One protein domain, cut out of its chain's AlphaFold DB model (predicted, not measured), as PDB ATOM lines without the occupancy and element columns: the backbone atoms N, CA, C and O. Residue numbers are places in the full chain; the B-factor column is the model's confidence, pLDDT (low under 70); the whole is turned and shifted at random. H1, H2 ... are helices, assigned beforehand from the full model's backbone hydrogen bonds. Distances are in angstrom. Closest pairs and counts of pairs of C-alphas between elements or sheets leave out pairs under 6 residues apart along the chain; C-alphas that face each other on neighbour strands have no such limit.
ATOM      1  N   LYS A   4     -16.519  27.477  24.661       75.25
ATOM      2  CA  LYS A   4     -15.666  28.640  24.976       75.25
ATOM      3  C   LYS A   4     -16.476  29.878  25.356       75.25
ATOM      4  O   LYS A   4     -16.203  30.452  26.405       75.25
ATOM      5  N   LEU A   5     -17.494  30.247  24.573       78.06
ATOM      6  CA  LEU A   5     -18.331  31.411  24.883       78.06
ATOM      7  C   LEU A   5     -19.080  31.277  26.216       78.06
ATOM      8  O   LEU A   5     -19.087  32.214  27.007       78.06
ATOM      9  N   ALA A   6     -19.663  30.112  26.505       79.44
ATOM     10  CA  ALA A   6     -20.363  29.887  27.771       79.44
ATOM     11  C   ALA A   6     -19.420  29.930  28.984       79.44
ATOM     12  O   ALA A   6     -19.748  30.546  30.000       79.44
ATOM     13  N   ALA A   7     -18.240  29.305  28.872       82.94
ATOM     14  CA  ALA A   7     -17.221  29.355  29.919       82.94
ATOM     15  C   ALA A   7     -16.729  30.788  30.146       82.94
ATOM     16  O   ALA A   7     -16.625  31.211  31.293       82.94
ATOM     17  N   TYR A   8     -16.512  31.544  29.065       83.69
ATOM     18  CA  TYR A   8     -16.148  32.952  29.133       83.69
ATOM     19  C   TYR A   8     -17.228  33.756  29.858       83.69
ATOM     20  O   TYR A   8     -16.948  34.288  30.920       83.69
ATOM     21  N   LEU A   9     -18.479  33.756  29.390       79.75
ATOM     22  CA  LEU A   9     -19.574  34.502  30.031       79.75
ATOM     23  C   LEU A   9     -19.740  34.161  31.524       79.75
ATOM     24  O   LEU A   9     -19.958  35.055  32.340       79.75
ATOM     25  N   THR A  10     -19.578  32.888  31.894       83.38
ATOM     26  CA  THR A  10     -19.622  32.441  33.298       83.38
ATOM     27  C   THR A  10     -18.462  32.996  34.124       83.38
ATOM     28  O   THR A  10     -18.637  33.341  35.289       83.38
ATOM     29  N   ASP A  11     -17.271  33.061  33.540       83.81
ATOM     30  CA  ASP A  11     -16.057  33.564  34.175       83.81
ATOM     31  C   ASP A  11     -16.101  35.095  34.346       83.81
ATOM     32  O   ASP A  11     -15.806  35.581  35.436       83.81
ATOM     33  N   ILE A  12     -16.604  35.850  33.357       83.62
ATOM     34  CA  ILE A  12     -16.840  37.301  33.498       83.62
ATOM     35  C   ILE A  12     -17.879  37.582  34.595       83.62
ATOM     36  O   ILE A  12     -17.732  38.527  35.361       83.62
ATOM     37  N   ALA A  13     -18.936  36.768  34.683       79.31
ATOM     38  CA  ALA A  13     -19.987  36.946  35.684       79.31
ATOM     39  C   ALA A  13     -19.495  36.693  37.122       79.31
ATOM     40  O   ALA A  13     -20.081  37.207  38.072       79.31
ATOM     41  N   LYS A  14     -18.429  35.902  37.288       82.88
ATOM     42  CA  LYS A  14     -17.812  35.600  38.590       82.88
ATOM     43  C   LYS A  14     -16.664  36.544  38.942       82.88
ATOM     44  O   LYS A  14     -16.352  36.688  40.122       82.88
ATOM     45  N   ASP A  15     -16.040  37.173  37.950       82.81
ATOM     46  CA  ASP A  15     -14.862  38.017  38.125       82.81
ATOM     47  C   ASP A  15     -15.167  39.486  37.797       82.81
ATOM     48  O   ASP A  15     -15.333  39.897  36.646       82.81
ATOM     49  N   HIS A  16     -15.214  40.312  38.842       79.50
ATOM     50  CA  HIS A  16     -15.592  41.721  38.728       79.50
ATOM     51  C   HIS A  16     -14.586  42.558  37.911       79.50
ATOM     52  O   HIS A  16     -14.966  43.540  37.264       79.50
ATOM     53  N   ALA A  17     -13.306  42.174  37.900       84.94
ATOM     54  CA  ALA A  17     -12.285  42.851  37.104       84.94
ATOM     55  C   ALA A  17     -12.476  42.548  35.613       84.94
ATOM     56  O   ALA A  17     -12.476  43.464  34.790       84.94
ATOM     57  N   LYS A  18     -12.740  41.284  35.263       79.94
ATOM     58  CA  LYS A  18     -13.098  40.892  33.893       79.94
ATOM     59  C   LYS A  18     -14.394  41.545  33.443       79.94
ATOM     60  O   LYS A  18     -14.460  41.993  32.304       79.94
ATOM     61  N   MET A  19     -15.384  41.674  34.327       81.88
ATOM     62  CA  MET A  19     -16.620  42.395  34.018       81.88
ATOM     63  C   MET A  19     -16.366  43.873  33.729       81.88
ATOM     64  O   MET A  19     -16.923  44.410  32.776       81.88
ATOM     65  N   THR A  20     -15.483  44.521  34.486       85.44
ATOM     66  CA  THR A  20     -15.097  45.917  34.237       85.44
ATOM     67  C   THR A  20     -14.403  46.067  32.882       85.44
ATOM     68  O   THR A  20     -14.774  46.934  32.093       85.44
ATOM     69  N   THR A  21     -13.455  45.182  32.564       84.56
ATOM     70  CA  THR A  21     -12.758  45.169  31.268       84.56
ATOM     71  C   THR A  21     -13.714  44.889  30.113       84.56
ATOM     72  O   THR A  21     -13.661  45.568  29.093       84.56
ATOM     73  N   PHE A  22     -14.632  43.937  30.281       84.31
ATOM     74  CA  PHE A  22     -15.658  43.625  29.292       84.31
ATOM     75  C   PHE A  22     -16.633  44.791  29.081       84.31
ATOM     76  O   PHE A  22     -17.047  45.039  27.955       84.31
ATOM     77  N   LYS A  23     -16.995  45.539  30.133       80.75
ATOM     78  CA  LYS A  23     -17.822  46.750  29.997       80.75
ATOM     79  C   LYS A  23     -17.076  47.884  29.289       80.75
ATOM     80  O   LYS A  23     -17.702  48.627  28.541       80.75
ATOM     81  N   ALA A  24     -15.773  48.018  29.529       87.25
ATOM     82  CA  ALA A  24     -14.946  49.040  28.895       87.25
ATOM     83  C   ALA A  24     -14.696  48.743  27.409       87.25
ATOM     84  O   ALA A  24     -14.841  49.637  26.580       87.25
ATOM     85  N   ASP A  25     -14.351  47.496  27.075       86.69
ATOM     86  CA  ASP A  25     -14.122  47.053  25.701       86.69
ATOM     87  C   ASP A  25     -14.558  45.586  25.497       86.69
ATOM     88  O   ASP A  25     -13.756  44.654  25.628       86.69
ATOM     89  N   PRO A  26     -15.841  45.341  25.174       82.88
ATOM     90  CA  PRO A  26     -16.369  43.984  25.065       82.88
ATOM     91  C   PRO A  26     -15.737  43.212  23.905       82.88
ATOM     92  O   PRO A  26     -15.469  42.019  24.037       82.88
ATOM     93  N   TYR A  27     -15.460  43.878  22.776       85.19
ATOM     94  CA  TYR A  27     -14.856  43.238  21.608       85.19
ATOM     95  C   TYR A  27     -13.433  42.755  21.906       85.19
ATOM     96  O   TYR A  27     -13.142  41.575  21.712       85.19
ATOM     97  N   GLY A  28     -12.552  43.621  22.418       86.75
ATOM     98  CA  GLY A  28     -11.179  43.240  22.734       86.75
ATOM     99  C   GLY A  28     -11.098  42.264  23.898       86.75
ATOM    100  O   GLY A  28     -10.291  41.341  23.835       86.75
ATOM    101  N   ALA A  29     -11.970  42.367  24.906       86.00
ATOM    102  CA  ALA A  29     -12.031  41.386  25.988       86.00
ATOM    103  C   ALA A  29     -12.384  39.977  25.470       86.00
ATOM    104  O   ALA A  29     -11.757  38.996  25.875       86.00
ATOM    105  N   MET A  30     -13.342  39.872  24.542       86.88
ATOM    106  CA  MET A  30     -13.726  38.597  23.932       86.88
ATOM    107  C   MET A  30     -12.687  38.073  22.932       86.88
ATOM    108  O   MET A  30     -12.393  36.877  22.917       86.88
ATOM    109  N   ASN A  31     -12.101  38.958  22.124       86.62
ATOM    110  CA  ASN A  31     -11.038  38.613  21.183       86.62
ATOM    111  C   ASN A  31      -9.787  38.106  21.923       86.62
ATOM    112  O   ASN A  31      -9.205  37.091  21.552       86.62
ATOM    113  N   ASN A  32      -9.419  38.753  23.034       86.50
ATOM    114  CA  ASN A  32      -8.309  38.334  23.895       86.50
ATOM    115  C   ASN A  32      -8.605  36.996  24.600       86.50
ATOM    116  O   ASN A  32      -7.719  36.163  24.770       86.50
ATOM    117  N   ALA A  33      -9.875  36.718  24.912       82.62
ATOM    118  CA  ALA A  33     -10.312  35.400  25.378       82.62
ATOM    119  C   ALA A  33     -10.280  34.304  24.287       82.62
ATOM    120  O   ALA A  33     -10.554  33.133  24.571       82.62
ATOM    121  N   GLY A  34      -9.933  34.650  23.043       85.44
ATOM    122  CA  GLY A  34      -9.836  33.716  21.925       85.44
ATOM    123  C   GLY A  34     -11.194  33.190  21.462       85.44
ATOM    124  O   GLY A  34     -11.288  32.019  21.068       85.44
ATOM    125  N   LEU A  35     -12.236  34.023  21.578       84.88
ATOM    126  CA  LEU A  35     -13.547  33.799  20.970       84.88
ATOM    127  C   LEU A  35     -13.499  34.130  19.479       84.88
ATOM    128  O   LEU A  35     -12.746  34.996  19.045       84.88
ATOM    129  N   SER A  36     -14.320  33.441  18.691       84.75
ATOM    130  CA  SER A  36     -14.415  33.710  17.252       84.75
ATOM    131  C   SER A  36     -15.274  34.946  16.984       84.75
ATOM    132  O   SER A  36     -16.252  35.170  17.695       84.75
ATOM    133  N   ASP A  37     -15.034  35.672  15.890       84.81
ATOM    134  CA  ASP A  37     -15.842  36.833  15.473       84.81
ATOM    135  C   ASP A  37     -17.356  36.574  15.475       84.81
ATOM    136  O   ASP A  37     -18.151  37.452  15.816       84.81
ATOM    137  N   LYS A  38     -17.776  35.346  15.145       82.56
ATOM    138  CA  LYS A  38     -19.183  34.921  15.189       82.56
ATOM    139  C   LYS A  38     -19.755  34.899  16.614       82.56
ATOM    140  O   LYS A  38     -20.896  35.310  16.812       82.56
ATOM    141  N   GLU A  39     -18.983  34.427  17.592       81.81
ATOM    142  CA  GLU A  39     -19.350  34.425  19.016       81.81
ATOM    143  C   GLU A  39     -19.377  35.860  19.560       81.81
ATOM    144  O   GLU A  39     -20.337  36.257  20.217       81.81
ATOM    145  N   ILE A  40     -18.371  36.661  19.202       86.69
ATOM    146  CA  ILE A  40     -18.255  38.072  19.587       86.69
ATOM    147  C   ILE A  40     -19.455  38.870  19.072       86.69
ATOM    148  O   ILE A  40     -20.136  39.550  19.837       86.69
ATOM    149  N   THR A  41     -19.765  38.737  17.782       85.31
ATOM    150  CA  THR A  41     -20.896  39.423  17.146       85.31
ATOM    151  C   THR A  41     -22.224  39.028  17.788       85.31
ATOM    152  O   THR A  41     -23.089  39.883  17.968       85.31
ATOM    153  N   ALA A  42     -22.398  37.763  18.184       83.12
ATOM    154  CA  ALA A  42     -23.608  37.314  18.866       83.12
ATOM    155  C   ALA A  42     -23.804  38.014  20.222       83.12
ATOM    156  O   ALA A  42     -24.905  38.488  20.508       83.12
ATOM    157  N   VAL A  43     -22.736  38.141  21.017       82.44
ATOM    158  CA  VAL A  43     -22.754  38.870  22.298       82.44
ATOM    159  C   VAL A  43     -22.974  40.367  22.083       82.44
ATOM    160  O   VAL A  43     -23.827  40.964  22.740       82.44
ATOM    161  N   LEU A  44     -22.273  40.974  21.120       83.31
ATOM    162  CA  LEU A  44     -22.416  42.397  20.788       83.31
ATOM    163  C   LEU A  44     -23.793  42.746  20.219       83.31
ATOM    164  O   LEU A  44     -24.263  43.867  20.405       83.31
ATOM    165  N   SER A  45     -24.471  41.795  19.574       81.69
ATOM    166  CA  SER A  45     -25.837  41.983  19.082       81.69
ATOM    167  C   SER A  45     -26.846  42.186  20.221       81.69
ATOM    168  O   SER A  45     -27.962  42.633  19.963       81.69
ATOM    169  N   LYS A  46     -26.473  41.870  21.476       73.50
ATOM    170  CA  LYS A  46     -27.330  41.930  22.676       73.50
ATOM    171  C   LYS A  46     -28.627  41.122  22.542       73.50
ATOM    172  O   LYS A  46     -29.595  41.363  23.258       73.50
ATOM    173  N   LYS A  47     -28.654  40.154  21.623       76.94
ATOM    174  CA  LYS A  47     -29.806  39.285  21.374       76.94
ATOM    175  C   LYS A  47     -29.572  37.939  22.056       76.94
ATOM    176  O   LYS A  47     -28.721  37.181  21.586       76.94
ATOM    177  N   PRO A  48     -30.325  37.603  23.117       70.38
ATOM    178  CA  PRO A  48     -30.124  36.360  23.863       70.38
ATOM    179  C   PRO A  48     -30.300  35.113  22.986       70.38
ATOM    180  O   PRO A  48     -29.588  34.129  23.165       70.38
ATOM    181  N   GLU A  49     -31.162  35.179  21.969       79.44
ATOM    182  CA  GLU A  49     -31.348  34.101  20.993       79.44
ATOM    183  C   GLU A  49     -30.087  33.841  20.157       79.44
ATOM    184  O   GLU A  49     -29.716  32.690  19.934       79.44
ATOM    185  N   LEU A  50     -29.391  34.900  19.725       79.12
ATOM    186  CA  LEU A  50     -28.148  34.775  18.956       79.12
ATOM    187  C   LEU A  50     -26.998  34.280  19.832       79.12
ATOM    188  O   LEU A  50     -26.198  33.461  19.382       79.12
ATOM    189  N   ILE A  51     -26.944  34.725  21.089       78.12
ATOM    190  CA  ILE A  51     -25.973  34.243  22.080       78.12
ATOM    191  C   ILE A  51     -26.190  32.743  22.330       78.12
ATOM    192  O   ILE A  51     -25.243  31.963  22.255       78.12
ATOM    193  N   GLY A  52     -27.438  32.312  22.532       72.25
ATOM    194  CA  GLY A  52     -27.790  30.900  22.699       72.25
ATOM    195  C   GLY A  52     -27.463  30.044  21.470       72.25
ATOM    196  O   GLY A  52     -26.974  28.921  21.605       72.25
ATOM    197  N   GLN A  53     -27.654  30.577  20.259       77.06
ATOM    198  CA  GLN A  53     -27.225  29.910  19.027       77.06
ATOM    199  C   GLN A  53     -25.698  29.790  18.937       77.06
ATOM    200  O   GLN A  53     -25.200  28.719  18.588       77.06
ATOM    201  N   ALA A  54     -24.955  30.843  19.291       73.75
ATOM    202  CA  ALA A  54     -23.490  30.856  19.282       73.75
ATOM    203  C   ALA A  54     -22.871  29.887  20.301       73.75
ATOM    204  O   ALA A  54     -21.844  29.278  20.016       73.75
ATOM    205  N   ILE A  55     -23.522  29.680  21.448       71.88
ATOM    206  CA  ILE A  55     -23.105  28.702  22.465       71.88
ATOM    207  C   ILE A  55     -23.338  27.248  21.998       71.88
ATOM    208  O   ILE A  55     -22.742  26.324  22.544       71.88
ATOM    209  N   GLY A  56     -24.119  27.020  20.937       59.75
ATOM    210  CA  GLY A  56     -24.326  25.691  20.351       59.75
ATOM    211  C   GLY A  56     -25.748  25.169  20.520       59.75
ATOM    212  O   GLY A  56     -25.940  24.024  20.922       59.75
TER     213      GLY A  56
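AT A GLANCE: This is residues 4 to 56 of the 75 residues of an uncharacterized protein of Mesorhizobium sp. NZP2077 (UniProt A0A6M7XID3). Five short helices, H1 to H5 in chain order, form a ring, each touching the next, with H5 closing back on H1 end to end. The printed part has 53 residues, of which 44 are in the five named helices; there is no named strand, and the class is all helix. The whole is compact: radius of gyration of the C-alphas 10.1 A, spans 27 by 18 by 18 A.

HOW THE PARTS SIT: H1, residues 4 to 14, touches H2, residues 16 to 24, only at the corner, C-alphas 12 and 19 closest at 5.1 A. H2 touches H3, residues 26 to 32, at a steep tilt of 66 degrees, C-alphas 22 and 29 closest at 5.4 A. H3 and H4, residues 37 to 44, form a hairpin, C-alphas 30 and 40 closest at 6.3 A. H4 and H5, residues 48 to 56, form another, C-alphas 42 and 51 closest at 5.0 A. H5 touches H1 only at their ends, C-alphas 55 and 5 closest at 6.0 A. In each helix every O i to N i+4 pair is within hydrogen-bond range.

IN THESE COORDINATES: H1 spans 15.4 A from C-alpha 4 at (-15.666, 28.640, 24.976); H2 12.3 A; H3 9.9 A; H4 10.1 A; H5 12.6 A, to C-alpha 56 at (-24.326, 25.691, 20.351).

THE WHOLE: The printed part has no cut, its four links are tight, and residue 56 has pLDDT under 70.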